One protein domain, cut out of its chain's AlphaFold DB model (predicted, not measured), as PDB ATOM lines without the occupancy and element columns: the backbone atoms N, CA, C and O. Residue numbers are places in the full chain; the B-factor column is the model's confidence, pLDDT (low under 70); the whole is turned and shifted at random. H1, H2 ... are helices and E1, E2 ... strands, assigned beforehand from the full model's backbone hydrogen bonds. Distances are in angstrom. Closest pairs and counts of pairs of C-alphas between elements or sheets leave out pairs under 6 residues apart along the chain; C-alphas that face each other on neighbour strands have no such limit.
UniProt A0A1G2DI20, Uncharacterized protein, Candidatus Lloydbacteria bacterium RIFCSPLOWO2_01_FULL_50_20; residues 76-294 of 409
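What this domain is: This is residues 76 to 294 of the 409 residues of an uncharacterized protein of Candidatus Lloydbacteria bacterium RIFCSPLOWO2_01_FULL_50_20 (UniProt A0A1G2DI20). A strongly twisted sheet of seven strands is the core of three layers, with H9, H10 and H14 on one face and H1 and H2 on the other. The helical hairpin H5 and H6 packs on H9 and H10, away from the strands. The printed part has 219 residues with fourteen named helices and seven named strands, in the order H1 E1 H2 E2 H3 H4 E3 H5 H6 H7 H8 H9 E4 H10 E5 H11 H12 H13 E6 H14 E7. The sheet runs E3 E2 E1 E4 E5 E6 E7, all parallel; the class is mixed, helices and strands. The whole is compact, with a radius of gyration of the C-alphas of 17.6 A and spans of 46 by 42 by 34 A.

Where its parts are: The strands are E3, residues 151 to 153, E2, 124 to 129, E1, 95 to 100, E4, 214 to 218, E5, 238 to 243 and 16.8 A long, E6, 269 to 272, and E7, 291 to 293. The helices are H1, 76 to 89, from C-alpha 76 at (10.411, 48.446, 16.542), H2, 109 to 120, H3, 141 to 144, H4, 147 to 150, H5, 160 to 177 and 25.4 A long, H6, 180 to 185, H7, 188 to 191, H8, 193 to 196, H9, 199 to 207, H10, 220 to 233 and 19.8 A long, H11, 245 to 248, H12, 250 to 255, H13, 261 to 266, and H14, 275 to 284. E7 ends at C-alpha 293, (10.864, 54.183, 1.943).

How they stand to each other: E1 and E4 are parallel at 22 degrees, with N 99 and O 216 within hydrogen-bond range at 2.8 A. E1, H2, E2 and E4, H10, E5 are among the strand-helix-strand units, parallel neighbour strands with a helix between, both right-handed. H10 is over E1 and E4 at a height over the sheet of 9.2 A; H2 is on the opposite face. H10 is the hub and touches H6, H13 and H9, the last with Ile 204 and Val 229 closest, their C-alphas 5.6 A apart. Every O i to N i+4 pair is within hydrogen-bond range in H2 and H12, but in H1 9 of 10, H5 12 of 14, H6 1 of 2, H9 3 of 5, H10 8 of 10, H13 1 of 2 and H14 4 of 6.

The domain as a whole: The C-alphas of Pro 77 and Phe 161, the two farthest apart, are 48.8 A apart. The printed part has no cut, the link E2 to H3 is long, and no printed residue is under 70 in pLDDT.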
ATOM      1  N   LYS A  76      11.297  47.543  15.801       90.12
ATOM      2  CA  LYS A  76      10.411  48.446  16.542       90.12
ATOM      3  C   LYS A  76      10.115  49.752  15.788       90.12
ATOM      4  O   LYS A  76       8.946  49.974  15.463       90.12
ATOM      5  N   PRO A  77      11.111  50.592  15.438       92.94
ATOM      6  CA  PRO A  77      10.849  51.857  14.753       92.94
ATOM      7  C   PRO A  77      10.224  51.669  13.367       92.94
ATOM      8  O   PRO A  77       9.423  52.501  12.940       92.94
ATOM      9  N   LEU A  78      10.545  50.588  12.647       93.62
ATOM     10  CA  LEU A  78       9.951  50.341  11.334       93.62
ATOM     11  C   LEU A  78       8.477  49.955  11.418       93.62
ATOM     12  O   LEU A  78       7.678  50.472  10.632       93.62
ATOM     13  N   ILE A  79       8.094  49.116  12.380       93.50
ATOM     14  CA  ILE A  79       6.683  48.790  12.594       93.50
ATOM     15  C   ILE A  79       5.917  50.018  13.098       93.50
ATOM     16  O   ILE A  79       4.807  50.267  12.633       93.50
ATOM     17  N   ASP A  80       6.518  50.864  13.939       94.44
ATOM     18  CA  ASP A  80       5.914  52.146  14.334       94.44
ATOM     19  C   ASP A  80       5.648  53.064  13.131       94.44
ATOM     20  O   ASP A  80       4.554  53.624  12.992       94.44
ATOM     21  N   ARG A  81       6.611  53.170  12.207       95.50
ATOM     22  CA  ARG A  81       6.425  53.902  10.946       95.50
ATOM     23  C   ARG A  81       5.314  53.279  10.102       95.50
ATOM     24  O   ARG A  81       4.462  54.010   9.605       95.50
ATOM     25  N   GLN A  82       5.276  51.954   9.976       95.62
ATOM     26  CA  GLN A  82       4.228  51.236   9.245       95.62
ATOM     27  C   GLN A  82       2.828  51.487   9.828       95.62
ATOM     28  O   GLN A  82       1.900  51.786   9.076       95.62
ATOM     29  N   LEU A  83       2.677  51.445  11.156       95.88
ATOM     30  CA  LEU A  83       1.433  51.801  11.845       95.88
ATOM     31  C   LEU A  83       1.031  53.252  11.576       95.88
ATOM     32  O   LEU A  83      -0.143  53.533  11.331       95.88
ATOM     33  N   GLY A  84       1.998  54.173  11.572       96.00
ATOM     34  CA  GLY A  84       1.782  55.561  11.165       96.00
ATOM     35  C   GLY A  84       1.182  55.662   9.761       96.00
ATOM     36  O   GLY A  84       0.212  56.389   9.558       96.00
ATOM     37  N   LEU A  85       1.685  54.874   8.808       95.88
ATOM     38  CA  LEU A  85       1.166  54.848   7.438       95.88
ATOM     39  C   LEU A  85      -0.256  54.288   7.349       95.88
ATOM     40  O   LEU A  85      -1.046  54.799   6.559       95.88
ATOM     41  N   TYR A  86      -0.618  53.300   8.171       97.25
ATOM     42  CA  TYR A  86      -2.009  52.840   8.262       97.25
ATOM     43  C   TYR A  86      -2.929  53.922   8.825       97.25
ATOM     44  O   TYR A  86      -3.992  54.176   8.257       97.25
ATOM     45  N   ARG A  87      -2.486  54.626   9.872       95.75
ATOM     46  CA  ARG A  87      -3.235  55.723  10.502       95.75
ATOM     47  C   ARG A  87      -3.433  56.929   9.582       95.75
ATOM     48  O   ARG A  87      -4.429  57.631   9.724       95.75
ATOM     49  N   LEU A  88      -2.531  57.147   8.618       95.00
ATOM     50  CA  LEU A  88      -2.721  58.145   7.557       95.00
ATOM     51  C   LEU A  88      -3.863  57.786   6.594       95.00
ATOM     52  O   LEU A  88      -4.430  58.688   5.983       95.00
ATOM     53  N   LEU A  89      -4.175  56.497   6.415       94.81
ATOM     54  CA  LEU A  89      -5.272  56.056   5.546       94.81
ATOM     55  C   LEU A  89      -6.602  56.022   6.297       94.81
ATOM     56  O   LEU A  89      -7.615  56.494   5.781       94.81
ATOM     57  N   VAL A  90      -6.591  55.457   7.504       95.88
ATOM     58  CA  VAL A  90      -7.755  55.352   8.386       95.88
ATOM     59  C   VAL A  90      -7.305  55.672   9.817       95.88
ATOM     60  O   VAL A  90      -6.504  54.919  10.381       95.88
ATOM     61  N   PRO A  91      -7.787  56.771  10.430       93.88
ATOM     62  CA  PRO A  91      -7.467  57.090  11.817       93.88
ATOM     63  C   PRO A  91      -7.820  55.924  12.747       93.88
ATOM     64  O   PRO A  91      -8.903  55.359  12.640       93.88
ATOM     65  N   ASN A  92      -6.915  55.580  13.666       90.38
ATOM     66  CA  ASN A  92      -7.061  54.463  14.611       90.38
ATOM     67  C   ASN A  92      -7.184  53.061  13.985       90.38
ATOM     68  O   ASN A  92      -7.618  52.149  14.683       90.38
ATOM     69  N   ALA A  93      -6.760  52.874  12.726       92.25
ATOM     70  CA  ALA A  93      -6.753  51.560  12.088       92.25
ATOM     71  C   ALA A  93      -6.074  50.500  12.968       92.25
ATOM     72  O   ALA A  93      -4.893  50.631  13.312       92.25
ATOM     73  N   ASN A  94      -6.817  49.449  13.298       95.00
ATOM     74  CA  ASN A  94      -6.357  48.304  14.069       95.00
ATOM     75  C   ASN A  94      -6.694  46.961  13.410       95.00
ATOM     76  O   ASN A  94      -6.211  45.949  13.898       95.00
ATOM     77  N   LYS A  95      -7.450  46.935  12.305       97.69
ATOM     78  CA  LYS A  95      -7.724  45.717  11.525       97.69
ATOM     79  C   LYS A  95      -7.111  45.793  10.139       97.69
ATOM     80  O   LYS A  95      -7.582  46.546   9.279       97.69
ATOM     81  N   ILE A  96      -6.080  44.991   9.899       98.25
ATOM     82  CA  ILE A  96      -5.294  45.042   8.669       98.25
ATOM     83  C   ILE A  96      -5.367  43.702   7.940       98.25
ATOM     84  O   ILE A  96      -5.019  42.659   8.486       98.25
ATOM     85  N   ALA A  97      -5.764  43.734   6.669       98.25
ATOM     86  CA  ALA A  97      -5.681  42.569   5.795       98.25
ATOM     87  C   ALA A  97      -4.369  42.603   5.011       98.25
ATOM     88  O   ALA A  97      -4.155  43.494   4.186       98.25
ATOM     89  N   PHE A  98      -3.499  41.622   5.222       98.31
ATOM     90  CA  PHE A  98      -2.324  41.425   4.379       98.31
ATOM     91  C   PHE A  98      -2.717  40.569   3.183       98.31
ATOM     92  O   PHE A  98      -3.266  39.485   3.352       98.31
ATOM     93  N   VAL A  99      -2.420  41.025   1.969       98.19
ATOM     94  CA  VAL A  99      -2.671  40.255   0.744       98.19
ATOM     95  C   VAL A  99      -1.345  39.809   0.155       98.19
ATOM     96  O   VAL A  99      -0.527  40.634  -0.260       98.19
ATOM     97  N   ILE A 100      -1.141  38.496   0.123       96.88
ATOM     98  CA  ILE A 100       0.153  37.871  -0.141       96.88
ATOM     99  C   ILE A 100       0.014  36.853  -1.280       96.88
ATOM    100  O   ILE A 100      -1.007  36.186  -1.457       96.88
ATOM    101  N   GLY A 101       1.052  36.736  -2.109       94.94
ATOM    102  CA  GLY A 101       1.065  35.785  -3.221       94.94
ATOM    103  C   GLY A 101       1.109  34.329  -2.756       94.94
ATOM    104  O   GLY A 101       0.278  33.529  -3.182       94.94
ATOM    105  N   ILE A 102       2.085  34.002  -1.909       93.81
ATOM    106  CA  ILE A 102       2.326  32.671  -1.345       93.81
ATOM    107  C   ILE A 102       2.714  32.862   0.120       93.81
ATOM    108  O   ILE A 102       3.549  33.717   0.399       93.81
ATOM    109  N   PHE A 103       2.124  32.102   1.042       93.00
ATOM    110  CA  PHE A 103       2.501  32.155   2.456       93.00
ATOM    111  C   PHE A 103       2.145  30.846   3.183       93.00
ATOM    112  O   PHE A 103       1.098  30.263   2.878       93.00
ATOM    113  N   PRO A 104       2.961  30.391   4.152       90.19
ATOM    114  CA  PRO A 104       4.282  30.922   4.520       90.19
ATOM    115  C   PRO A 104       5.372  30.575   3.490       90.19
ATOM    116  O   PRO A 104       5.193  29.706   2.647       90.19
ATOM    117  N   VAL A 105       6.505  31.277   3.528       85.56
ATOM    118  CA  VAL A 105       7.688  30.959   2.709       85.56
ATOM    119  C   VAL A 105       8.895  30.884   3.638       85.56
ATOM    120  O   VAL A 105       9.181  31.843   4.350       85.56
ATOM    121  N   VAL A 106       9.614  29.757   3.619       73.69
ATOM    122  CA  VAL A 106      10.742  29.464   4.532       73.69
ATOM    123  C   VAL A 106      11.797  30.576   4.539       73.69
ATOM    124  O   VAL A 106      12.309  30.960   5.585       73.69
ATOM    125  N   SER A 107      12.100  31.150   3.374       70.75
ATOM    126  CA  SER A 107      13.106  32.207   3.224       70.75
ATOM    127  C   SER A 107      12.613  33.623   3.574       70.75
ATOM    128  O   SER A 107      13.411  34.569   3.557       70.75
ATOM    129  N   GLU A 108      11.326  33.787   3.901       79.44
ATOM    130  CA  GLU A 108      10.655  35.070   4.167       79.44
ATOM    131  C   GLU A 108      10.216  35.205   5.635       79.44
ATOM    132  O   GLU A 108       9.124  35.677   5.948       79.44
ATOM    133  N   THR A 109      11.101  34.832   6.563       79.31
ATOM    134  CA  THR A 109      10.868  34.944   8.016       79.31
ATOM    135  C   THR A 109      10.523  36.363   8.473       79.31
ATOM    136  O   THR A 109       9.783  36.536   9.438       79.31
ATOM    137  N   TRP A 110      10.989  37.385   7.749       85.75
ATOM    138  CA  TRP A 110      10.693  38.793   8.018       85.75
ATOM    139  C   TRP A 110       9.188  39.104   7.998       85.75
ATOM    140  O   TRP A 110       8.747  39.953   8.767       85.75
ATOM    141  N   LEU A 111       8.394  38.421   7.161       90.25
ATOM    142  CA  LEU A 111       6.952  38.663   7.068       90.25
ATOM    143  C   LEU A 111       6.226  38.107   8.296       90.25
ATOM    144  O   LEU A 111       5.344  38.764   8.838       90.25
ATOM    145  N   ILE A 112       6.648  36.933   8.778       90.88
ATOM    146  CA  ILE A 112       6.164  36.363  10.043       90.88
ATOM    147  C   ILE A 112       6.529  37.303  11.197       90.88
ATOM    148  O   ILE A 112       5.659  37.663  11.987       90.88
ATOM    149  N   SER A 113       7.779  37.772  11.268       89.56
ATOM    150  CA  SER A 113       8.199  38.735  12.297       89.56
ATOM    151  C   SER A 113       7.391  40.034  12.249       89.56
ATOM    152  O   SER A 113       6.950  40.510  13.286       89.56
ATOM    153  N   GLN A 114       7.126  40.574  11.059       92.31
ATOM    154  CA  GLN A 114       6.310  41.778  10.886       92.31
ATOM    155  C   GLN A 114       4.866  41.577  11.367       92.31
ATOM    156  O   GLN A 114       4.333  42.426  12.075       92.31
ATOM    157  N   VAL A 115       4.224  40.469  10.984       94.50
ATOM    158  CA  VAL A 115       2.842  40.166  11.394       94.50
ATOM    159  C   VAL A 115       2.757  39.958  12.905       94.50
ATOM    160  O   VAL A 115       1.856  40.496  13.542       94.50
ATOM    161  N   THR A 116       3.703  39.222  13.485       93.44
ATOM    162  CA  THR A 116       3.724  38.960  14.933       93.44
ATOM    163  C   THR A 116       3.964  40.228  15.755       93.44
ATOM    164  O   THR A 116       3.242  40.444  16.722       93.44
ATOM    165  N   ASP A 117       4.843  41.137  15.316       92.50
ATOM    166  CA  ASP A 117       5.046  42.437  15.984       92.50
ATOM    167  C   ASP A 117       3.789  43.314  15.973       92.50
ATOM    168  O   ASP A 117       3.452  43.968  16.958       92.50
ATOM    169  N   LEU A 118       3.063  43.323  14.849       95.25
ATOM    170  CA  LEU A 118       1.793  44.037  14.743       95.25
ATOM    171  C   LEU A 118       0.757  43.468  15.724       95.25
ATOM    172  O   LEU A 118       0.075  44.243  16.399       95.25
ATOM    173  N   ILE A 119       0.679  42.139  15.845       95.56
ATOM    174  CA  ILE A 119      -0.207  41.461  16.801       95.56
ATOM    175  C   ILE A 119       0.174  41.816  18.244       95.56
ATOM    176  O   ILE A 119      -0.707  42.182  19.023       95.56
ATOM    177  N   ASP A 120       1.465  41.800  18.587       94.12
ATOM    178  CA  ASP A 120       1.959  42.190  19.919       94.12
ATOM    179  C   ASP A 120       1.582  43.639  20.281       94.12
ATOM    180  O   ASP A 120       1.381  43.976  21.448       94.12
ATOM    181  N   ARG A 121       1.435  44.505  19.272       94.00
ATOM    182  CA  ARG A 121       1.014  45.909  19.410       94.00
ATOM    183  C   ARG A 121      -0.506  46.103  19.381       94.00
ATOM    184  O   ARG A 121      -0.974  47.242  19.328       94.00
ATOM    185  N   GLY A 122      -1.278  45.017  19.420       94.75
ATOM    186  CA  GLY A 122      -2.740  45.040  19.469       94.75
ATOM    187  C   GLY A 122      -3.421  45.278  18.120       94.75
ATOM    188  O   GLY A 122      -4.593  45.652  18.093       94.75
ATOM    189  N   VAL A 123      -2.712  45.086  17.004       97.00
ATOM    190  CA  VAL A 123      -3.310  45.111  15.666       97.00
ATOM    191  C   VAL A 123      -3.819  43.722  15.309       97.00
ATOM    192  O   VAL A 123      -3.090  42.736  15.362       97.00
ATOM    193  N   ASP A 124      -5.076  43.651  14.896       97.06
ATOM    194  CA  ASP A 124      -5.677  42.450  14.348       97.06
ATOM    195  C   ASP A 124      -5.276  42.298  12.876       97.06
ATOM    196  O   ASP A 124      -5.677  43.083  12.011       97.06
ATOM    197  N   VAL A 125      -4.421  41.312  12.601       97.56
ATOM    198  CA  VAL A 125      -3.901  41.040  11.260       97.56
ATOM    199  C   VAL A 125      -4.491  39.737  10.729       97.56
ATOM    200  O   VAL A 125      -4.356  38.681  11.350       97.56
ATOM    201  N   GLU A 126      -5.097  39.818   9.546       97.44
ATOM    202  CA  GLU A 126      -5.638  38.685   8.788       97.44
ATOM    203  C   GLU A 126      -4.873  38.536   7.466       97.44
ATOM    204  O   GLU A 126      -4.550  39.525   6.800       97.44
ATOM    205  N   LEU A 127      -4.566  37.301   7.067       97.25
ATOM    206  CA  LEU A 127      -3.693  36.995   5.932       97.25
ATOM    207  C   LEU A 127      -4.498  36.390   4.778       97.25
ATOM    208  O   LEU A 127      -4.977  35.267   4.859       97.25
ATOM    209  N   TYR A 128      -4.593  37.091   3.656       97.56
ATOM    210  CA  TYR A 128      -5.251  36.622   2.439       97.56
ATOM    211  C   TYR A 128      -4.212  36.163   1.421       97.56
ATOM    212  O   TYR A 128      -3.435  36.969   0.903       97.56
ATOM    213  N   VAL A 129      -4.195  34.867   1.110       96.56
ATOM    214  CA  VAL A 129      -3.095  34.243   0.354       96.56
ATOM    215  C   VAL A 129      -3.594  33.634  -0.952       96.56
ATOM    216  O   VAL A 129      -4.593  32.923  -0.971       96.56
ATOM    217  N   PHE A 130      -2.903  33.873  -2.069       94.50
ATOM    218  CA  PHE A 130      -3.289  33.273  -3.362       94.50
ATOM    219  C   PHE A 130      -2.816  31.825  -3.541       94.50
ATOM    220  O   PHE A 130      -3.291  31.134  -4.445       94.50
ATOM    221  N   LYS A 131      -1.875  31.376  -2.712       93.44
ATOM    222  CA  LYS A 131      -1.353  30.012  -2.688       93.44
ATOM    223  C   LYS A 131      -0.866  29.691  -1.278       93.44
ATOM    224  O   LYS A 131      -0.196  30.527  -0.667       93.44
ATOM    225  N   ASN A 132      -1.164  28.493  -0.784       91.44
ATOM    226  CA  ASN A 132      -0.581  28.028   0.468       91.44
ATOM    227  C   ASN A 132       0.877  27.619   0.230       91.44
ATOM    228  O   ASN A 132       1.199  26.962  -0.763       91.44
ATOM    229  N   GLY A 133       1.763  28.059   1.113       88.62
ATOM    230  CA  GLY A 133       3.159  27.644   1.103       88.62
ATOM    231  C   GLY A 133       3.430  26.422   1.978       88.62
ATOM    232  O   GLY A 133       2.523  25.857   2.592       88.62
ATOM    233  N   GLU A 134       4.695  26.014   2.011       85.19
ATOM    234  CA  GLU A 134       5.165  24.868   2.793       85.19
ATOM    235  C   GLU A 134       5.231  25.214   4.281       85.19
ATOM    236  O   GLU A 134       5.653  26.306   4.654       85.19
ATOM    237  N   ARG A 135       4.813  24.273   5.134       84.50
ATOM    238  CA  ARG A 135       4.807  24.439   6.598       84.50
ATOM    239  C   ARG A 135       5.987  23.753   7.288       84.50
ATOM    240  O   ARG A 135       6.051  23.730   8.511       84.50
ATOM    241  N   GLU A 136       6.900  23.188   6.510       82.25
ATOM    242  CA  GLU A 136       8.116  22.553   7.005       82.25
ATOM    243  C   GLU A 136       9.236  23.593   7.105       82.25
ATOM    244  O   GLU A 136       9.383  24.434   6.219       82.25
ATOM    245  N   ASN A 137      10.039  23.535   8.171       77.50
ATOM    246  CA  ASN A 137      11.195  24.419   8.393       77.50
ATOM    247  C   ASN A 137      10.870  25.929   8.401       77.50
ATOM    248  O   ASN A 137      11.726  26.754   8.082       77.50
ATOM    249  N   ILE A 138       9.640  26.306   8.750       83.44
ATOM    250  CA  ILE A 138       9.252  27.707   8.960       83.44
ATOM    251  C   ILE A 138       9.541  28.141  10.403       83.44
ATOM    252  O   ILE A 138       9.742  27.309  11.278       83.44
ATOM    253  N   SER A 139       9.555  29.452  10.653       81.38
ATOM    254  CA  SER A 139       9.768  30.000  12.000       81.38
ATOM    255  C   SER A 139       8.700  29.520  12.991       81.38
ATOM    256  O   SER A 139       7.511  29.618  12.686       81.38
ATOM    257  N   ASP A 140       9.122  29.120  14.195       84.69
ATOM    258  CA  ASP A 140       8.240  28.684  15.295       84.69
ATOM    259  C   ASP A 140       7.147  29.711  15.627       84.69
ATOM    260  O   ASP A 140       5.994  29.346  15.862       84.69
ATOM    261  N   LYS A 141       7.461  31.008  15.473       86.69
ATOM    262  CA  LYS A 141       6.513  32.123  15.620       86.69
ATOM    263  C   LYS A 141       5.229  31.943  14.808       86.69
ATOM    264  O   LYS A 141       4.183  32.448  15.201       86.69
ATOM    265  N   PHE A 142       5.286  31.248  13.670       89.75
ATOM    266  CA  PHE A 142       4.097  30.952  12.875       89.75
ATOM    267  C   PHE A 142       3.058  30.149  13.671       89.75
ATOM    268  O   PHE A 142       1.865  30.447  13.598       89.75
ATOM    269  N   PHE A 143       3.511  29.152  14.434       91.00
ATOM    270  CA  PHE A 143       2.653  28.295  15.245       91.00
ATOM    271  C   PHE A 143       2.305  28.954  16.580       91.00
ATOM    272  O   PHE A 143       1.136  28.943  16.963       91.00
ATOM    273  N   ASP A 144       3.273  29.607  17.230       92.12
ATOM    274  CA  ASP A 144       3.068  30.280  18.521       92.12
ATOM    275  C   ASP A 144       1.962  31.347  18.442       92.12
ATOM    276  O   ASP A 144       1.109  31.458  19.324       92.12
ATOM    277  N   TYR A 145       1.913  32.081  17.327       93.56
ATOM    278  CA  TYR A 145       0.906  33.113  17.071       93.56
ATOM    279  C   TYR A 145      -0.358  32.584  16.378       93.56
ATOM    280  O   TYR A 145      -1.237  33.374  16.026       93.56
ATOM    281  N   ASN A 146      -0.482  31.263  16.193       94.25
ATOM    282  CA  ASN A 146      -1.600  30.618  15.495       94.25
ATOM    283  C   ASN A 146      -1.891  31.266  14.125       94.25
ATOM    284  O   ASN A 146      -3.050  31.513  13.768       94.25
ATOM    285  N   LEU A 147      -0.842  31.600  13.360       93.75
ATOM    286  CA  LEU A 147      -1.007  32.300  12.083       93.75
ATOM    287  C   LEU A 147      -1.762  31.448  11.061       93.75
ATOM    288  O   LEU A 147      -2.433  31.995  10.193       93.75
ATOM    289  N   ASP A 148      -1.726  30.122  11.186       91.94
ATOM    290  CA  ASP A 148      -2.505  29.192  10.369       91.94
ATOM    291  C   ASP A 148      -4.018  29.453  10.436       91.94
ATOM    292  O   ASP A 148      -4.701  29.299   9.423       91.94
ATOM    293  N   LYS A 149      -4.529  29.897  11.592       93.50
ATOM    294  CA  LYS A 149      -5.952  30.219  11.797       93.50
ATOM    295  C   LYS A 149      -6.349  31.587  11.240       93.50
ATOM    296  O   LYS A 149      -7.535  31.839  11.059       93.50
ATOM    297  N   ARG A 150      -5.365  32.445  10.959       94.88
ATOM    298  CA  ARG A 150      -5.527  33.791  10.381       94.88
ATOM    299  C   ARG A 150      -5.344  33.802   8.860       94.88
ATOM    300  O   ARG A 150      -5.346  34.861   8.239       94.88
ATOM    301  N   VAL A 151      -5.117  32.636   8.241       95.38
ATOM    302  CA  VAL A 151      -4.901  32.511   6.794       95.38
ATOM    303  C   VAL A 151      -6.202  32.177   6.068       95.38
ATOM    304  O   VAL A 151      -6.762  31.090   6.195       95.38
ATOM    305  N   HIS A 152      -6.616  33.090   5.197       95.31
ATOM    306  CA  HIS A 152      -7.729  32.959   4.265       95.31
ATOM    307  C   HIS A 152      -7.190  32.606   2.879       95.31
ATOM    308  O   HIS A 152      -6.626  33.442   2.165       95.31
ATOM    309  N   SER A 153      -7.335  31.339   2.492       93.19
ATOM    310  CA  SER A 153      -6.744  30.828   1.255       93.19
ATOM    311  C   SER A 153      -7.647  31.019   0.037       93.19
ATOM    312  O   SER A 153      -8.749  30.475  -0.047       93.19
ATOM    313  N   ALA A 154      -7.122  31.737  -0.950       91.50
ATOM    314  CA  ALA A 154      -7.686  31.924  -2.282       91.50
ATOM    315  C   ALA A 154      -7.091  30.947  -3.316       91.50
ATOM    316  O   ALA A 154      -7.163  31.181  -4.529       91.50
ATOM    317  N   GLU A 155      -6.465  29.864  -2.842       91.12
ATOM    318  CA  GLU A 155      -5.825  28.869  -3.694       91.12
ATOM    319  C   GLU A 155      -6.853  28.116  -4.546       91.12
ATOM    320  O   GLU A 155      -7.843  27.559  -4.062       91.12
ATOM    321  N   MET A 156      -6.591  28.082  -5.851       89.06
ATOM    322  CA  MET A 156      -7.395  27.335  -6.807       89.06
ATOM    323  C   MET A 156      -6.738  25.976  -7.085       89.06
ATOM    324  O   MET A 156      -5.570  25.952  -7.479       89.06
ATOM    325  N   PRO A 157      -7.475  24.855  -6.970       88.19
ATOM    326  CA  PRO A 157      -6.961  23.541  -7.338       88.19
ATOM    327  C   PRO A 157      -6.487  23.487  -8.795       88.19
ATOM    328  O   PRO A 157      -7.169  23.972  -9.709       88.19
ATOM    329  N   LEU A 158      -5.328  22.856  -9.009       86.75
ATOM    330  CA  LEU A 158      -4.792  22.611 -10.349       86.75
ATOM    331  C   LEU A 158      -5.656  21.595 -11.107       86.75
ATOM    332  O   LEU A 158      -5.995  21.848 -12.263       86.75
ATOM    333  N   ASP A 159      -6.071  20.521 -10.430       88.69
ATOM    334  CA  ASP A 159      -6.928  19.473 -10.986       88.69
ATOM    335  C   ASP A 159      -8.333  20.011 -11.358       88.69
ATOM    336  O   ASP A 159      -9.015  20.589 -10.497       88.69
ATOM    337  N   PRO A 160      -8.787  19.845 -12.618       86.75
ATOM    338  CA  PRO A 160     -10.088  20.341 -13.068       86.75
ATOM    339  C   PRO A 160     -11.293  19.738 -12.334       86.75
ATOM    340  O   PRO A 160     -12.246  20.466 -12.050       86.75
ATOM    341  N   PHE A 161     -11.264  18.447 -11.993       88.06
ATOM    342  CA  PHE A 161     -12.368  17.776 -11.300       88.06
ATOM    343  C   PHE A 161     -12.493  18.286  -9.866       88.06
ATOM    344  O   PHE A 161     -13.580  18.684  -9.434       88.06
ATOM    345  N   VAL A 162     -11.368  18.376  -9.150       89.25
ATOM    346  CA  VAL A 162     -11.323  18.949  -7.795       89.25
ATOM    347  C   VAL A 162     -11.777  20.408  -7.813       89.25
ATOM    348  O   VAL A 162     -12.471  20.855  -6.898       89.25
ATOM    349  N   ARG A 163     -11.424  21.162  -8.862       90.56
ATOM    350  CA  ARG A 163     -11.837  22.560  -9.018       90.56
ATOM    351  C   ARG A 163     -13.350  22.704  -9.118       90.56
ATOM    352  O   ARG A 163     -13.905  23.541  -8.414       90.56
ATOM    353  N   VAL A 164     -14.014  21.906  -9.954       89.12
ATOM    354  CA  VAL A 164     -15.479  21.947 -10.089       89.12
ATOM    355  C   VAL A 164     -16.147  21.549  -8.774       89.12
ATOM    356  O   VAL A 164     -17.010  22.276  -8.287       89.12
ATOM    357  N   PHE A 165     -15.690  20.464  -8.142       91.56
ATOM    358  CA  PHE A 165     -16.238  20.009  -6.863       91.56
ATOM    359  C   PHE A 165     -16.121  21.077  -5.761       91.56
ATOM    360  O   PHE A 165     -17.099  21.379  -5.080       91.56
ATOM    361  N   ARG A 166     -14.954  21.725  -5.626       91.25
ATOM    362  CA  ARG A 166     -14.736  22.805  -4.644       91.25
ATOM    363  C   ARG A 166     -15.396  24.134  -5.023       91.25
ATOM    364  O   ARG A 166     -15.531  25.004  -4.164       91.25
ATOM    365  N   ALA A 167     -15.805  24.316  -6.277       91.19
ATOM    366  CA  ALA A 167     -16.500  25.519  -6.722       91.19
ATOM    367  C   ALA A 167     -17.963  25.552  -6.266       91.19
ATOM    368  O   ALA A 167     -18.454  26.625  -5.923       91.19
ATOM    369  N   VAL A 168     -18.644  24.402  -6.209       91.25
ATOM    370  CA  VAL A 168     -20.059  24.307  -5.798       91.25
ATOM    371  C   VAL A 168     -20.335  24.980  -4.445       91.25
ATOM    372  O   VAL A 168     -21.160  25.897  -4.417       91.25
ATOM    373  N   PRO A 169     -19.650  24.632  -3.333       92.44
ATOM    374  CA  PRO A 169     -19.907  25.278  -2.046       92.44
ATOM    375  C   PRO A 169     -19.599  26.783  -2.067       92.44
ATOM    376  O   PRO A 169     -20.317  27.559  -1.442       92.44
ATOM    377  N   LYS A 170     -18.593  27.226  -2.836       91.69
ATOM    378  CA  LYS A 170     -18.262  28.654  -2.988       91.69
ATOM    379  C   LYS A 170     -19.341  29.423  -3.754       91.69
ATOM    380  O   LYS A 170     -19.674  30.546  -3.384       91.69
ATOM    381  N   ILE A 171     -19.908  28.824  -4.804       92.00
ATOM    382  CA  ILE A 171     -21.030  29.406  -5.554       92.00
ATOM    383  C   ILE A 171     -22.246  29.534  -4.643       92.00
ATOM    384  O   ILE A 171     -22.852  30.600  -4.627       92.00
ATOM    385  N   LEU A 172     -22.573  28.495  -3.866       91.81
ATOM    386  CA  LEU A 172     -23.672  28.546  -2.902       91.81
ATOM    387  C   LEU A 172     -23.443  29.648  -1.863       91.81
ATOM    388  O   LEU A 172     -24.330  30.469  -1.652       91.81
ATOM    389  N   HIS A 173     -22.239  29.741  -1.289       90.81
ATOM    390  CA  HIS A 173     -21.885  30.812  -0.353       90.81
ATOM    391  C   HIS A 173     -22.113  32.206  -0.968       90.81
ATOM    392  O   HIS A 173     -22.799  33.037  -0.374       90.81
ATOM    393  N   ILE A 174     -21.629  32.455  -2.190       90.94
ATOM    394  CA  ILE A 174     -21.843  33.737  -2.887       90.94
ATOM    395  C   ILE A 174     -23.315  33.967  -3.223       90.94
ATOM    396  O   ILE A 174     -23.789  35.097  -3.117       90.94
ATOM    397  N   LEU A 175     -24.033  32.923  -3.634       91.62
ATOM    398  CA  LEU A 175     -25.447  33.002  -3.976       91.62
ATOM    399  C   LEU A 175     -26.276  33.438  -2.766       91.62
ATOM    400  O   LEU A 175     -27.147  34.283  -2.922       91.62
ATOM    401  N   PHE A 176     -25.978  32.923  -1.572       91.62
ATOM    402  CA  PHE A 176     -26.664  33.327  -0.344       91.62
ATOM    403  C   PHE A 176     -26.187  34.682   0.189       91.62
ATOM    404  O   PHE A 176     -27.001  35.464   0.670       91.62
ATOM    405  N   ALA A 177     -24.891  34.993   0.083       90.44
ATOM    406  CA  ALA A 177     -24.342  36.236   0.618       90.44
ATOM    407  C   ALA A 177     -24.646  37.456  -0.270       90.44
ATOM    408  O   ALA A 177     -25.110  38.485   0.220       90.44
ATOM    409  N   ARG A 178     -24.333  37.377  -1.574       90.69
ATOM    410  CA  ARG A 178     -24.451  38.475  -2.557       90.69
ATOM    411  C   ARG A 178     -24.624  37.935  -3.997       90.69
ATOM    412  O   ARG A 178     -23.674  37.992  -4.787       90.69
ATOM    413  N   PRO A 179     -25.835  37.494  -4.397       89.31
ATOM    414  CA  PRO A 179     -26.094  36.859  -5.699       89.31
ATOM    415  C   PRO A 179     -25.627  37.667  -6.921       89.31
ATOM    416  O   PRO A 179     -25.157  37.111  -7.914       89.31
ATOM    417  N   SER A 180     -25.722  39.000  -6.848       90.38
ATOM    418  CA  SER A 180     -25.353  39.911  -7.941       90.38
ATOM    419  C   SER A 180     -23.875  39.824  -8.346       90.38
ATOM    420  O   SER A 180     -23.519  40.223  -9.461       90.38
ATOM    421  N   LEU A 181     -23.014  39.273  -7.481       90.00
ATOM    422  CA  LEU A 181     -21.599  39.056  -7.767       90.00
ATOM    423  C   LEU A 181     -21.363  37.955  -8.797       90.00
ATOM    424  O   LEU A 181     -20.412  38.082  -9.561       90.00
ATOM    425  N   LEU A 182     -22.214  36.925  -8.883       88.56
ATOM    426  CA  LEU A 182     -22.021  35.826  -9.841       88.56
ATOM    427  C   LEU A 182     -21.956  36.354 -11.280       88.56
ATOM    428  O   LEU A 182     -21.069  35.974 -12.042       88.56
ATOM    429  N   ARG A 183     -22.804  37.336 -11.615       88.44
ATOM    430  CA  ARG A 183     -22.773  38.008 -12.924       88.44
ATOM    431  C   ARG A 183     -21.442  38.717 -13.192       88.44
ATOM    432  O   ARG A 183     -20.972  38.703 -14.322       88.44
ATOM    433  N   LYS A 184     -20.840  39.338 -12.172       87.50
ATOM    434  CA  LYS A 184     -19.542  40.026 -12.293       87.50
ATOM    435  C   LYS A 184     -18.373  39.040 -12.358       87.50
ATOM    436  O   LYS A 184     -17.433  39.256 -13.115       87.50
ATOM    437  N   ILE A 185     -18.423  37.967 -11.567       86.44
ATOM    438  CA  ILE A 185     -17.394  36.917 -11.499       86.44
ATOM    439  C   ILE A 185     -17.224  36.247 -12.862       86.44
ATOM    440  O   ILE A 185     -16.090  36.060 -13.318       86.44
ATOM    441  N   PHE A 186     -18.350  35.942 -13.510       86.75
ATOM    442  CA  PHE A 186     -18.424  35.292 -14.814       86.75
ATOM    443  C   PHE A 186     -18.562  36.284 -15.981       86.75
ATOM    444  O   PHE A 186     -18.992  35.901 -17.066       86.75
ATOM    445  N   ASP A 187     -18.185  37.556 -15.795       85.94
ATOM    446  CA  ASP A 187     -18.175  38.539 -16.882       85.94
ATOM    447  C   ASP A 187     -17.016  38.261 -17.853       85.94
ATOM    448  O   ASP A 187     -15.881  38.720 -17.688       85.94
ATOM    449  N   VAL A 188     -17.322  37.488 -18.892       79.94
ATOM    450  CA  VAL A 188     -16.374  37.092 -19.937       79.94
ATOM    451  C   VAL A 188     -15.906  38.289 -20.759       79.94
ATOM    452  O   VAL A 188     -14.745  38.327 -21.167       79.94
ATOM    453  N   LYS A 189     -16.771  39.289 -20.982       80.69
ATOM    454  CA  LYS A 189     -16.403  40.484 -21.756       80.69
ATOM    455  C   LYS A 189     -15.303  41.265 -21.044       80.69
ATOM    456  O   LYS A 189     -14.414  41.800 -21.698       80.69
ATOM    457  N   LYS A 190     -15.342  41.300 -19.709       81.62
ATOM    458  CA  LYS A 190     -14.357  42.017 -18.894       81.62
ATOM    459  C   LYS A 190     -13.119  41.185 -18.541       81.62
ATOM    460  O   LYS A 190     -12.017  41.734 -18.511       81.62
ATOM    461  N   TYR A 191     -13.272  39.892 -18.245       79.12
ATOM    462  CA  TYR A 191     -12.191  39.062 -17.684       79.12
ATOM    463  C   TYR A 191     -11.682  37.946 -18.613       79.12
ATOM    464  O   TYR A 191     -10.717  37.263 -18.263       79.12
ATOM    465  N   GLY A 192     -12.267  37.774 -19.802       81.56
ATOM    466  CA  GLY A 192     -11.804  36.820 -20.813       81.56
ATOM    467  C   GLY A 192     -11.764  35.374 -20.310       81.56
ATOM    468  O   GLY A 192     -12.657  34.925 -19.593       81.56
ATOM    469  N   ALA A 193     -10.698  34.642 -20.658       72.81
ATOM    470  CA  ALA A 193     -10.516  33.237 -20.279       72.81
ATOM    471  C   ALA A 193     -10.485  33.002 -18.753       72.81
ATOM    472  O   ALA A 193     -10.870  31.928 -18.287       72.81
ATOM    473  N   ASP A 194     -10.094  34.009 -17.957       73.19
ATOM    474  CA  ASP A 194     -10.097  33.891 -16.496       73.19
ATOM    475  C   ASP A 194     -11.530  33.707 -15.942       73.19
ATOM    476  O   ASP A 194     -11.689  33.032 -14.923       73.19
ATOM    477  N   ALA A 195     -12.566  34.228 -16.619       73.12
ATOM    478  CA  ALA A 195     -13.967  34.076 -16.205       73.12
ATOM    479  C   ALA A 195     -14.444  32.615 -16.280       73.12
ATOM    480  O   ALA A 195     -15.123  32.141 -15.373       73.12
ATOM    481  N   TYR A 196     -14.032  31.874 -17.315       71.44
ATOM    482  CA  TYR A 196     -14.389  30.460 -17.496       71.44
ATOM    483  C   TYR A 196     -13.569  29.512 -16.621       71.44
ATOM    484  O   TYR A 196     -14.004  28.409 -16.308       71.44
ATOM    485  N   SER A 197     -12.380  29.936 -16.192       78.50
ATOM    486  CA  SER A 197     -11.461  29.082 -15.434       78.50
ATOM    487  C   SER A 197     -11.868  28.840 -13.970       78.50
ATOM    488  O   SER A 197     -11.138  28.149 -13.257       78.50
ATOM    489  N   LEU A 198     -12.985  29.430 -13.514       84.94
ATOM    490  CA  LEU A 198     -13.428  29.542 -12.113       84.94
ATOM    491  C   LEU A 198     -12.461  30.330 -11.211       84.94
ATOM    492  O   LEU A 198     -12.734  30.534 -10.036       84.94
ATOM    493  N   LYS A 199     -11.351  30.848 -11.736       86.50
ATOM    494  CA  LYS A 199     -10.323  31.545 -10.955       86.50
ATOM    495  C   LYS A 199     -10.854  32.739 -10.170       86.50
ATOM    496  O   LYS A 199     -10.513  32.887  -9.003       86.50
ATOM    497  N   ASN A 200     -11.721  33.554 -10.775       88.38
ATOM    498  CA  ASN A 200     -12.342  34.682 -10.077       88.38
ATOM    499  C   ASN A 200     -13.162  34.212  -8.862       88.38
ATOM    500  O   ASN A 200     -13.084  34.835  -7.811       88.38
ATOM    501  N   LEU A 201     -13.888  33.095  -8.980       91.12
ATOM    502  CA  LEU A 201     -14.670  32.515  -7.885       91.12
ATOM    503  C   LEU A 201     -13.774  32.168  -6.686       91.12
ATOM    504  O   LEU A 201     -14.052  32.598  -5.569       91.12
ATOM    505  N   PHE A 202     -12.678  31.441  -6.927       91.81
ATOM    506  CA  PHE A 202     -11.721  31.072  -5.876       91.81
ATOM    507  C   PHE A 202     -11.009  32.288  -5.281       91.81
ATOM    508  O   PHE A 202     -10.781  32.333  -4.078       91.81
ATOM    509  N   TRP A 203     -10.689  33.286  -6.108       91.81
ATOM    510  CA  TRP A 203     -10.014  34.502  -5.659       91.81
ATOM    511  C   TRP A 203     -10.876  35.404  -4.788       91.81
ATOM    512  O   TRP A 203     -10.340  36.110  -3.946       91.81
ATOM    513  N   ILE A 204     -12.186  35.423  -5.016       91.88
ATOM    514  CA  ILE A 204     -13.096  36.375  -4.377       91.88
ATOM    515  C   ILE A 204     -13.680  35.840  -3.084       91.88
ATOM    516  O   ILE A 204     -13.880  36.610  -2.151       91.88
ATOM    517  N   GLU A 205     -13.996  34.549  -3.043       92.00
ATOM    518  CA  GLU A 205     -14.777  33.978  -1.951       92.00
ATOM    519  C   GLU A 205     -14.180  34.227  -0.554       92.00
ATOM    520  O   GLU A 205     -14.939  34.685   0.303       92.00
ATOM    521  N   PRO A 206     -12.856  34.099  -0.329       92.62
ATOM    522  CA  PRO A 206     -12.270  34.401   0.977       92.62
ATOM    523  C   PRO A 206     -12.481  35.858   1.415       92.62
ATOM    524  O   PRO A 206     -12.570  36.152   2.600       92.62
ATOM    525  N   PHE A 207     -12.612  36.787   0.464       95.12
ATOM    526  CA  PHE A 207     -12.736  38.221   0.728       95.12
ATOM    527  C   PHE A 207     -14.182  38.689   0.972       95.12
ATOM    528  O   PHE A 207     -14.385  39.854   1.316       95.12
ATOM    529  N   LEU A 208     -15.202  37.833   0.806       91.19
ATOM    530  CA  LEU A 208     -16.618  38.225   0.962       91.19
ATOM    531  C   LEU A 208     -16.952  38.754   2.360       91.19
ATOM    532  O   LEU A 208     -17.772  39.664   2.485       91.19
ATOM    533  N   GLY A 209     -16.315  38.184   3.384       84.94
ATOM    534  CA  GLY A 209     -16.467  38.560   4.788       84.94
ATOM    535  C   GLY A 209     -15.283  39.349   5.344       84.94
ATOM    536  O   GLY A 209     -15.136  39.407   6.560       84.94
ATOM    537  N   MET A 210     -14.420  39.911   4.486       94.69
ATOM    538  CA  MET A 210     -13.203  40.589   4.936       94.69
ATOM    539  C   MET A 210     -13.530  41.724   5.911       94.69
ATOM    540  O   MET A 210     -14.149  42.724   5.542       94.69
ATOM    541  N   ASN A 211     -13.060  41.569   7.148       91.81
ATOM    542  CA  ASN A 211     -13.213  42.535   8.228       91.81
ATOM    543  C   ASN A 211     -11.897  43.286   8.442       91.81
ATOM    544  O   ASN A 211     -11.198  43.068   9.425       91.81
ATOM    545  N   ALA A 212     -11.547  44.141   7.486       96.44
ATOM    546  CA  ALA A 212     -10.355  44.975   7.561       96.44
ATOM    547  C   ALA A 212     -10.691  46.432   7.249       96.44
ATOM    548  O   ALA A 212     -11.580  46.723   6.442       96.44
ATOM    549  N   GLU A 213      -9.945  47.336   7.872       97.44
ATOM    550  CA  GLU A 213     -10.028  48.782   7.667       97.44
ATOM    551  C   GLU A 213      -9.043  49.230   6.586       97.44
ATOM    552  O   GLU A 213      -9.365  50.064   5.737       97.44
ATOM    553  N   VAL A 214      -7.855  48.618   6.579       98.12
ATOM    554  CA  VAL A 214      -6.792  48.861   5.601       98.12
ATOM    555  C   VAL A 214      -6.322  47.537   5.013       98.12
ATOM    556  O   VAL A 214      -6.202  46.531   5.712       98.12
ATOM    557  N   VAL A 215      -6.018  47.543   3.715       98.44
ATOM    558  CA  VAL A 215      -5.403  46.398   3.037       98.44
ATOM    559  C   VAL A 215      -3.946  46.697   2.693       98.44
ATOM    560  O   VAL A 215      -3.634  47.715   2.077       98.44
ATOM    561  N   HIS A 216      -3.042  45.794   3.053       98.50
ATOM    562  CA  HIS A 216      -1.628  45.872   2.717       98.50
ATOM    563  C   HIS A 216      -1.253  44.753   1.740       98.50
ATOM    564  O   HIS A 216      -1.191  43.582   2.099       98.50
ATOM    565  N   CYS A 217      -1.004  45.104   0.481       98.31
ATOM    566  CA  CYS A 217      -0.548  44.148  -0.522       98.31
ATOM    567  C   CYS A 217       0.980  44.010  -0.499       98.31
ATOM    568  O   CYS A 217       1.694  45.009  -0.588       98.31
ATOM    569  N   HIS A 218       1.480  42.778  -0.477       97.00
ATOM    570  CA  HIS A 218       2.900  42.484  -0.662       97.00
ATOM    571  C   HIS A 218       3.143  42.065  -2.112       97.00
ATOM    572  O   HIS A 218       2.537  41.100  -2.571       97.00
ATOM    573  N   PHE A 219       4.045  42.773  -2.804       95.94
ATOM    574  CA  PHE A 219       4.310  42.738  -4.249       95.94
ATOM    575  C   PHE A 219       3.274  43.469  -5.116       95.94
ATOM    576  O   PHE A 219       2.058  43.286  -5.001       95.94
ATOM    577  N   GLY A 220       3.765  44.222  -6.104       96.06
ATOM    578  CA  GLY A 220       2.930  44.929  -7.080       96.06
ATOM    579  C   GLY A 220       2.094  43.971  -7.931       96.06
ATOM    580  O   GLY A 220       0.918  44.212  -8.212       96.06
ATOM    581  N   THR A 221       2.658  42.820  -8.300       95.31
ATOM    582  CA  THR A 221       1.914  41.806  -9.067       95.31
ATOM    583  C   THR A 221       0.760  41.167  -8.291       95.31
ATOM    584  O   THR A 221      -0.231  40.772  -8.910       95.31
ATOM    585  N   VAL A 222       0.858  41.084  -6.962       96.75
ATOM    586  CA  VAL A 222      -0.215  40.607  -6.076       96.75
ATOM    587  C   VAL A 222      -1.271  41.693  -5.912       96.75
ATOM    588  O   VAL A 222      -2.458  41.398  -6.043       96.75
ATOM    589  N   ALA A 223      -0.863  42.955  -5.765       97.56
ATOM    590  CA  ALA A 223      -1.788  44.087  -5.727       97.56
ATOM    591  C   ALA A 223      -2.654  44.189  -6.997       97.56
ATOM    592  O   ALA A 223      -3.842  44.489  -6.910       97.56
ATOM    593  N   LEU A 224      -2.124  43.854  -8.182       95.50
ATOM    594  CA  LEU A 224      -2.932  43.752  -9.411       95.50
ATOM    595  C   LEU A 224      -4.018  42.662  -9.334       95.50
ATOM    596  O   LEU A 224      -5.094  42.827  -9.912       95.50
ATOM    597  N   ARG A 225      -3.758  41.548  -8.636       94.94
ATOM    598  CA  ARG A 225      -4.767  40.499  -8.391       94.94
ATOM    599  C   ARG A 225      -5.805  40.986  -7.388       94.94
ATOM    600  O   ARG A 225      -6.998  40.837  -7.641       94.94
ATOM    601  N   TYR A 226      -5.358  41.625  -6.306       97.00
ATOM    602  CA  TYR A 226      -6.241  42.241  -5.321       97.00
ATOM    603  C   TYR A 226      -7.147  43.308  -5.946       97.00
ATOM    604  O   TYR A 226      -8.342  43.311  -5.679       97.00
ATOM    605  N   LEU A 227      -6.640  44.146  -6.858       95.44
ATOM    606  CA  LEU A 227      -7.466  45.116  -7.584       95.44
ATOM    607  C   LEU A 227      -8.639  44.455  -8.306       95.44
ATOM    608  O   LEU A 227      -9.753  44.971  -8.266       95.44
ATOM    609  N   ARG A 228      -8.421  43.290  -8.924       93.19
ATOM    610  CA  ARG A 228      -9.507  42.536  -9.557       93.19
ATOM    611  C   ARG A 228     -10.546  42.076  -8.531       93.19
ATOM    612  O   ARG A 228     -11.738  42.223  -8.788       93.19
ATOM    613  N   VAL A 229     -10.103  41.550  -7.388       94.81
ATOM    614  CA  VAL A 229     -10.988  41.146  -6.280       94.81
ATOM    615  C   VAL A 229     -11.797  42.346  -5.779       94.81
ATOM    616  O   VAL A 229     -13.026  42.285  -5.738       94.81
ATOM    617  N   ARG A 230     -11.124  43.468  -5.499       95.06
ATOM    618  CA  ARG A 230     -11.724  44.736  -5.068       95.06
ATOM    619  C   ARG A 230     -12.767  45.254  -6.054       95.06
ATOM    620  O   ARG A 230     -13.852  45.627  -5.624       95.06
ATOM    621  N   GLU A 231     -12.470  45.265  -7.353       93.00
ATOM    622  CA  GLU A 231     -13.405  45.718  -8.393       93.00
ATOM    623  C   GLU A 231     -14.681  44.867  -8.446       93.00
ATOM    624  O   GLU A 231     -15.777  45.398  -8.641       93.00
ATOM    625  N   ILE A 232     -14.555  43.545  -8.298       92.38
ATOM    626  CA  ILE A 232     -15.707  42.641  -8.386       92.38
ATOM    627  C   ILE A 232     -16.575  42.771  -7.131       92.38
ATOM    628  O   ILE A 232     -17.793  42.947  -7.245       92.38
ATOM    629  N   LEU A 233     -15.945  42.750  -5.955       93.31
ATOM    630  CA  LEU A 233     -16.619  42.847  -4.660       93.31
ATOM    631  C   LEU A 233     -17.117  44.251  -4.311       93.31
ATOM    632  O   LEU A 233     -18.024  44.373  -3.491       93.31
ATOM    633  N   GLY A 234     -16.554  45.295  -4.923       92.81
ATOM    634  CA  GLY A 234     -16.816  46.680  -4.537       92.81
ATOM    635  C   GLY A 234     -16.254  47.017  -3.154       92.81
ATOM    636  O   GLY A 234     -16.929  47.686  -2.378       92.81
ATOM    637  N   LEU A 235     -15.053  46.522  -2.824       93.75
ATOM    638  CA  LEU A 235     -14.443  46.736  -1.505       93.75
ATOM    639  C   LEU A 235     -14.057  48.219  -1.305       93.75
ATOM    640  O   LEU A 235     -13.288  48.759  -2.117       93.75
ATOM    641  N   PRO A 236     -14.563  48.881  -0.243       92.88
ATOM    642  CA  PRO A 236     -14.329  50.305  -0.005       92.88
ATOM    643  C   PRO A 236     -12.960  50.604   0.617       92.88
ATOM    644  O   PRO A 236     -12.519  51.749   0.556       92.88
ATOM    645  N   GLN A 237     -12.289  49.603   1.196       95.06
ATOM    646  CA  GLN A 237     -11.044  49.784   1.937       95.06
ATOM    647  C   GLN A 237      -9.976  50.483   1.094       95.06
ATOM    648  O   GLN A 237      -9.752  50.159  -0.082       95.06
ATOM    649  N   GLN A 238      -9.272  51.412   1.735       95.94
ATOM    650  CA  GLN A 238      -8.023  51.921   1.195       95.94
ATOM    651  C   GLN A 238      -6.958  50.829   1.268       95.94
ATOM    652  O   GLN A 238      -6.977  49.967   2.150       95.94
ATOM    653  N   PHE A 239      -6.025  50.859   0.322       97.50
ATOM    654  CA  PHE A 239      -4.943  49.893   0.300       97.50
ATOM    655  C   PHE A 239      -3.617  50.543  -0.062       97.50
ATOM    656  O   PHE A 239      -3.568  51.524  -0.811       97.50
ATOM    657  N   LEU A 240      -2.552  49.964   0.475       97.81
ATOM    658  CA  LEU A 240      -1.179  50.295   0.137       97.81
ATOM    659  C   LEU A 240      -0.442  49.044  -0.330       97.81
ATOM    660  O   LEU A 240      -0.869  47.920  -0.056       97.81
ATOM    661  N   THR A 241       0.646  49.235  -1.071       98.25
ATOM    662  CA  THR A 241       1.414  48.120  -1.637       98.25
ATOM    663  C   THR A 241       2.897  48.260  -1.334       98.25
ATOM    664  O   THR A 241       3.486  49.277  -1.691       98.25
ATOM    665  N   THR A 242       3.510  47.229  -0.754       97.44
ATOM    666  CA  THR A 242       4.973  47.122  -0.669       97.44
ATOM    667  C   THR A 242       5.533  46.520  -1.952       97.44
ATOM    668  O   THR A 242       5.113  45.445  -2.386       97.44
ATOM    669  N   PHE A 243       6.479  47.226  -2.564       95.69
ATOM    670  CA  PHE A 243       7.250  46.784  -3.720       95.69
ATOM    671  C   PHE A 243       8.588  46.219  -3.257       95.69
ATOM    672  O   PHE A 243       9.296  46.834  -2.461       95.69
ATOM    673  N   TYR A 244       8.963  45.083  -3.836       91.44
ATOM    674  CA  TYR A 244      10.258  44.440  -3.638       91.44
ATOM    675  C   TYR A 244      11.128  44.602  -4.891       91.44
ATOM    676  O   TYR A 244      10.665  45.084  -5.928       91.44
ATOM    677  N   GLY A 245      12.398  44.191  -4.825       86.06
ATOM    678  CA  GLY A 245      13.360  44.364  -5.923       86.06
ATOM    679  C   GLY A 245      12.840  43.888  -7.287       86.06
ATOM    680  O   GLY A 245      13.032  44.567  -8.296       86.06
ATOM    681  N   VAL A 246      12.089  42.779  -7.328       85.62
ATOM    682  CA  VAL A 246      11.500  42.238  -8.567       85.62
ATOM    683  C   VAL A 246      10.452  43.167  -9.193       85.62
ATOM    684  O   VAL A 246      10.344  43.227 -10.420       85.62
ATOM    685  N   ASP A 247       9.707  43.918  -8.375       90.38
ATOM    686  CA  ASP A 247       8.650  44.819  -8.837       90.38
ATOM    687  C   ASP A 247       9.226  46.030  -9.577       90.38
ATOM    688  O   ASP A 247       8.626  46.493 -10.542       90.38
ATOM    689  N   VAL A 248      10.408  46.501  -9.176       86.94
ATOM    690  CA  VAL A 248      11.061  47.689  -9.761       86.94
ATOM    691  C   VAL A 248      12.094  47.358 -10.840       86.94
ATOM    692  O   VAL A 248      12.711  48.255 -11.414       86.94
ATOM    693  N   SER A 249      12.296  46.070 -11.122       84.06
ATOM    694  CA  SER A 249      13.271  45.584 -12.099       84.06
ATOM    695  C   SER A 249      12.624  44.614 -13.096       84.06
ATOM    696  O   SER A 249      12.087  45.023 -14.129       84.06
ATOM    697  N   GLY A 250      12.632  43.316 -12.784       81.06
ATOM    698  CA  GLY A 250      12.229  42.239 -13.680       81.06
ATOM    699  C   GLY A 250      10.781  42.333 -14.160       81.06
ATOM    700  O   GLY A 250      10.501  41.943 -15.294       81.06
ATOM    701  N   VAL A 251       9.857  42.863 -13.351       85.31
ATOM    702  CA  VAL A 251       8.454  43.005 -13.769       85.31
ATOM    703  C   VAL A 251       8.290  44.070 -14.853       85.31
ATOM    704  O   VAL A 251       7.661  43.772 -15.868       85.31
ATOM    705  N   PHE A 252       8.887  45.257 -14.705       86.19
ATOM    706  CA  PHE A 252       8.857  46.283 -15.756       86.19
ATOM    707  C   PHE A 252       9.498  45.784 -17.054       86.19
ATOM    708  O   PHE A 252       8.938  46.000 -18.129       86.19
ATOM    709  N   ARG A 253      10.611  45.041 -16.961       82.06
ATOM    710  CA  ARG A 253      11.265  44.437 -18.135       82.06
ATOM    711  C   ARG A 253      10.361  43.434 -18.854       82.06
ATOM    712  O   ARG A 253      10.283  43.448 -20.075       82.06
ATOM    713  N   LYS A 254       9.684  42.555 -18.107       86.38
ATOM    714  CA  LYS A 254       8.866  41.465 -18.671       86.38
ATOM    715  C   LYS A 254       7.478  41.909 -19.134       86.38
ATOM    716  O   LYS A 254       6.941  41.317 -20.062       86.38
ATOM    717  N   LYS A 255       6.860  42.880 -18.454       88.62
ATOM    718  CA  LYS A 255       5.453  43.273 -18.664       88.62
ATOM    719  C   LYS A 255       5.276  44.680 -19.240       88.62
ATOM    720  O   LYS A 255       4.146  45.082 -19.506       88.62
ATOM    721  N   GLY A 256       6.368  45.409 -19.450       88.25
ATOM    722  CA  GLY A 256       6.369  46.748 -20.026       88.25
ATOM    723  C   GLY A 256       6.118  47.867 -19.013       88.25
ATOM    724  O   GLY A 256       5.738  47.647 -17.861       88.25
ATOM    725  N   ARG A 257       6.316  49.107 -19.481       88.88
ATOM    726  CA  ARG A 257       6.288  50.344 -18.675       88.88
ATOM    727  C   ARG A 257       4.971  50.561 -17.920       88.88
ATOM    728  O   ARG A 257       4.982  51.065 -16.805       88.88
ATOM    729  N   ASN A 258       3.851  50.141 -18.506       92.19
ATOM    730  CA  ASN A 258       2.506  50.450 -18.010       92.19
ATOM    731  C   ASN A 258       1.915  49.355 -17.106       92.19
ATOM    732  O   ASN A 258       0.733  49.412 -16.766       92.19
ATOM    733  N   VAL A 259       2.710  48.353 -16.709       93.88
ATOM    734  CA  VAL A 259       2.242  47.197 -15.923       93.88
ATOM    735  C   VAL A 259       1.493  47.596 -14.646       93.88
ATOM    736  O   VAL A 259       0.520  46.940 -14.274       93.88
ATOM    737  N   TYR A 260       1.893  48.699 -14.008       96.31
ATOM    738  CA  TYR A 260       1.302  49.188 -12.762       96.31
ATOM    739  C   TYR A 260       0.417  50.425 -12.925       96.31
ATOM    740  O   TYR A 260      -0.002  50.993 -11.922       96.31
ATOM    741  N   GLN A 261       0.040  50.797 -14.155       95.00
ATOM    742  CA  GLN A 261      -0.736  52.015 -14.403       95.00
ATOM    743  C   GLN A 261      -2.028  52.059 -13.583       95.00
ATOM    744  O   GLN A 261      -2.346  53.076 -12.976       95.00
ATOM    745  N   LYS A 262      -2.755  50.941 -13.481       93.81
ATOM    746  CA  LYS A 262      -3.966  50.874 -12.647       93.81
ATOM    747  C   LYS A 262      -3.672  51.079 -11.160       93.81
ATOM    748  O   LYS A 262      -4.450  51.750 -10.487       93.81
ATOM    749  N   LEU A 263      -2.565  50.535 -10.651       95.81
ATOM    750  CA  LEU A 263      -2.179  50.706  -9.248       95.81
ATOM    751  C   LEU A 263      -1.835  52.158  -8.943       95.81
ATOM    752  O   LEU A 263      -2.304  52.663  -7.933       95.81
ATOM    753  N   ILE A 264      -1.090  52.840  -9.818       95.75
ATOM    754  CA  ILE A 264      -0.699  54.250  -9.634       95.75
ATOM    755  C   ILE A 264      -1.920  55.140  -9.333       95.75
ATOM    756  O   ILE A 264      -1.857  56.016  -8.472       95.75
ATOM    757  N   HIS A 265      -3.053  54.877  -9.993       93.00
ATOM    758  CA  HIS A 265      -4.282  55.659  -9.825       93.00
ATOM    759  C   HIS A 265      -5.137  55.242  -8.623       93.00
ATOM    760  O   HIS A 265      -5.936  56.039  -8.142       93.00
ATOM    761  N   THR A 266      -5.023  53.997  -8.156       94.56
ATOM    762  CA  THR A 266      -5.984  53.403  -7.205       94.56
ATOM    763  C   THR A 266      -5.398  53.093  -5.834       94.56
ATOM    764  O   THR A 266      -6.146  53.051  -4.856       94.56
ATOM    765  N   CYS A 267      -4.090  52.850  -5.759       96.44
ATOM    766  CA  CYS A 267      -3.358  52.587  -4.528       96.44
ATOM    767  C   CYS A 267      -3.140  53.904  -3.784       96.44
ATOM    768  O   CYS A 267      -2.763  54.916  -4.386       96.44
ATOM    769  N   ALA A 268      -3.385  53.904  -2.475       97.12
ATOM    770  CA  ALA A 268      -3.261  55.112  -1.672       97.12
ATOM    771  C   ALA A 268      -1.788  55.497  -1.476       97.12
ATOM    772  O   ALA A 268      -1.424  56.661  -1.642       97.12
ATOM    773  N   ARG A 269      -0.941  54.502  -1.176       97.44
ATOM    774  CA  ARG A 269       0.509  54.650  -0.980       97.44
ATOM    775  C   ARG A 269       1.284  53.428  -1.473       97.44
ATOM    776  O   ARG A 269       0.733  52.329  -1.567       97.44
ATOM    777  N   PHE A 270       2.567  53.620  -1.745       98.00
ATOM    778  CA  PHE A 270       3.524  52.582  -2.110       98.00
ATOM    779  C   PHE A 270       4.676  52.577  -1.116       98.00
ATOM    780  O   PHE A 270       5.233  53.634  -0.829       98.00
ATOM    781  N   LEU A 271       5.041  51.402  -0.613       97.50
ATOM    782  CA  LEU A 271       6.244  51.232   0.195       97.50
ATOM    783  C   LEU A 271       7.338  50.635  -0.679       97.50
ATOM    784  O   LEU A 271       7.079  49.715  -1.454       97.50
ATOM    785  N   VAL A 272       8.553  51.154  -0.568       96.19
ATOM    786  CA  VAL A 272       9.732  50.641  -1.271       96.19
ATOM    787  C   VAL A 272      10.874  50.419  -0.291       96.19
ATOM    788  O   VAL A 272      10.974  51.096   0.726       96.19
ATOM    789  N   MET A 273      11.761  49.483  -0.614       91.81
ATOM    790  CA  MET A 273      12.801  49.022   0.312       91.81
ATOM    791  C   MET A 273      13.981  49.986   0.468       91.81
ATOM    792  O   MET A 273      14.741  49.868   1.425       91.81
ATOM    793  N   SER A 274      14.172  50.888  -0.494       92.75
ATOM    794  CA  SER A 274      15.314  51.803  -0.559       92.75
ATOM    795  C   SER A 274      14.970  53.067  -1.346       92.75
ATOM    796  O   SER A 274      14.045  53.075  -2.169       92.75
ATOM    797  N   ASN A 275      15.746  54.131  -1.143       93.56
ATOM    798  CA  ASN A 275      15.601  55.360  -1.922       93.56
ATOM    799  C   ASN A 275      15.955  55.137  -3.397       93.56
ATOM    800  O   ASN A 275      15.297  55.690  -4.272       93.56
ATOM    801  N   ASN A 276      16.890  54.231  -3.694       91.62
ATOM    802  CA  ASN A 276      17.157  53.821  -5.072       91.62
ATOM    803  C   ASN A 276      15.913  53.215  -5.745       91.62
ATOM    804  O   ASN A 276      15.601  53.539  -6.890       91.62
ATOM    805  N   MET A 277      15.160  52.364  -5.039       92.81
ATOM    806  CA  MET A 277      13.905  51.832  -5.575       92.81
ATOM    807  C   MET A 277      12.864  52.936  -5.785       92.81
ATOM    808  O   MET A 277      12.171  52.911  -6.802       92.81
ATOM    809  N   LYS A 278      12.779  53.908  -4.863       95.56
ATOM    810  CA  LYS A 278      11.919  55.094  -5.006       95.56
ATOM    811  C   LYS A 278      12.248  55.850  -6.292       95.56
ATOM    812  O   LYS A 278      11.364  56.038  -7.123       95.56
ATOM    813  N   GLU A 279      13.510  56.215  -6.492       93.75
ATOM    814  CA  GLU A 279      13.974  56.947  -7.677       93.75
ATOM    815  C   GLU A 279      13.674  56.201  -8.978       93.75
ATOM    816  O   GLU A 279      13.229  56.803  -9.953       93.75
ATOM    817  N   ARG A 280      13.838  54.874  -8.989       91.00
ATOM    818  CA  ARG A 280      13.596  54.047 -10.178       91.00
ATOM    819  C   ARG A 280      12.139  53.997 -10.611       91.00
ATOM    820  O   ARG A 280      11.894  53.821 -11.800       91.00
ATOM    821  N   ILE A 281      11.176  54.126  -9.695       94.19
ATOM    822  CA  ILE A 281       9.752  54.067 -10.054       94.19
ATOM    823  C   ILE A 281       9.161  55.429 -10.438       94.19
ATOM    824  O   ILE A 281       8.160  55.456 -11.153       94.19
ATOM    825  N   LEU A 282       9.785  56.550 -10.055       95.31
ATOM    826  CA  LEU A 282       9.297  57.896 -10.398       95.31
ATOM    827  C   LEU A 282       9.105  58.105 -11.916       95.31
ATOM    828  O   LEU A 282       8.021  58.542 -12.312       95.31
ATOM    829  N   PRO A 283      10.046  57.716 -12.807       93.75
ATOM    830  CA  PRO A 283       9.865  57.857 -14.254       93.75
ATOM    831  C   PRO A 283       8.671  57.077 -14.823       93.75
ATOM    832  O   PRO A 283       8.247  57.334 -15.951       93.75
ATOM    833  N   TYR A 284       8.121  56.115 -14.081       92.75
ATOM    834  CA  TYR A 284       6.954  55.329 -14.486       92.75
ATOM    835  C   TYR A 284       5.620  55.983 -14.088       92.75
ATOM    836  O   TYR A 284       4.572  55.384 -14.308       92.75
ATOM    837  N   GLY A 285       5.642  57.207 -13.543       94.06
ATOM    838  CA  GLY A 285       4.444  57.986 -13.213       94.06
ATOM    839  C   GLY A 285       3.966  57.837 -11.769       94.06
ATOM    840  O   GLY A 285       2.863  58.271 -11.445       94.06
ATOM    841  N   PHE A 286       4.768  57.227 -10.892       96.69
ATOM    842  CA  PHE A 286       4.472  57.200  -9.464       96.69
ATOM    843  C   PHE A 286       4.750  58.579  -8.854       96.69
ATOM    844  O   PHE A 286       5.809  59.162  -9.083       96.69
ATOM    845  N   LEU A 287       3.808  59.087  -8.062       96.31
ATOM    846  CA  LEU A 287       3.925  60.384  -7.399       96.31
ATOM    847  C   LEU A 287       4.790  60.276  -6.136       96.31
ATOM    848  O   LEU A 287       4.565  59.389  -5.310       96.31
ATOM    849  N   ALA A 288       5.766  61.171  -5.975       96.50
ATOM    850  CA  ALA A 288       6.774  61.091  -4.916       96.50
ATOM    851  C   ALA A 288       6.178  61.138  -3.497       96.50
ATOM    852  O   ALA A 288       6.686  60.459  -2.603       96.50
ATOM    853  N   GLU A 289       5.091  61.887  -3.306       95.75
ATOM    854  CA  GLU A 289       4.351  62.042  -2.048       95.75
ATOM    855  C   GLU A 289       3.528  60.804  -1.654       95.75
ATOM    856  O   GLU A 289       3.101  60.673  -0.503       95.75
ATOM    857  N   LYS A 290       3.311  59.882  -2.602       96.44
ATOM    858  CA  LYS A 290       2.659  58.589  -2.364       96.44
ATOM    859  C   LYS A 290       3.653  57.456  -2.114       96.44
ATOM    860  O   LYS A 290       3.208  56.342  -1.845       96.44
ATOM    861  N   ILE A 291       4.962  57.699  -2.229       97.62
ATOM    862  CA  ILE A 291       5.996  56.670  -2.069       97.62
ATOM    863  C   ILE A 291       6.756  56.885  -0.763       97.62
ATOM    864  O   ILE A 291       7.416  57.911  -0.578       97.62
ATOM    865  N   GLU A 292       6.756  55.866   0.083       96.75
ATOM    866  CA  GLU A 292       7.469  55.838   1.356       96.75
ATOM    867  C   GLU A 292       8.576  54.786   1.325       96.75
ATOM    868  O   GLU A 292       8.361  53.652   0.897       96.75
ATOM    869  N   THR A 293       9.764  55.142   1.806       95.62
ATOM    870  CA  THR A 293      10.864  54.183   1.943       95.62
ATOM    871  C   THR A 293      10.742  53.466   3.289       95.62
ATOM    872  O   THR A 293      10.929  54.086   4.343       95.62
ATOM    873  N   LEU A 294      10.431  52.169   3.262       94.56
ATOM    874  CA  LEU A 294      10.325  51.294   4.428       94.56
ATOM    875  C   LEU A 294      11.117  49.995   4.160       94.56
ATOM    876  O   LEU A 294      10.615  49.115   3.457       94.56
TER     877      LEU A 294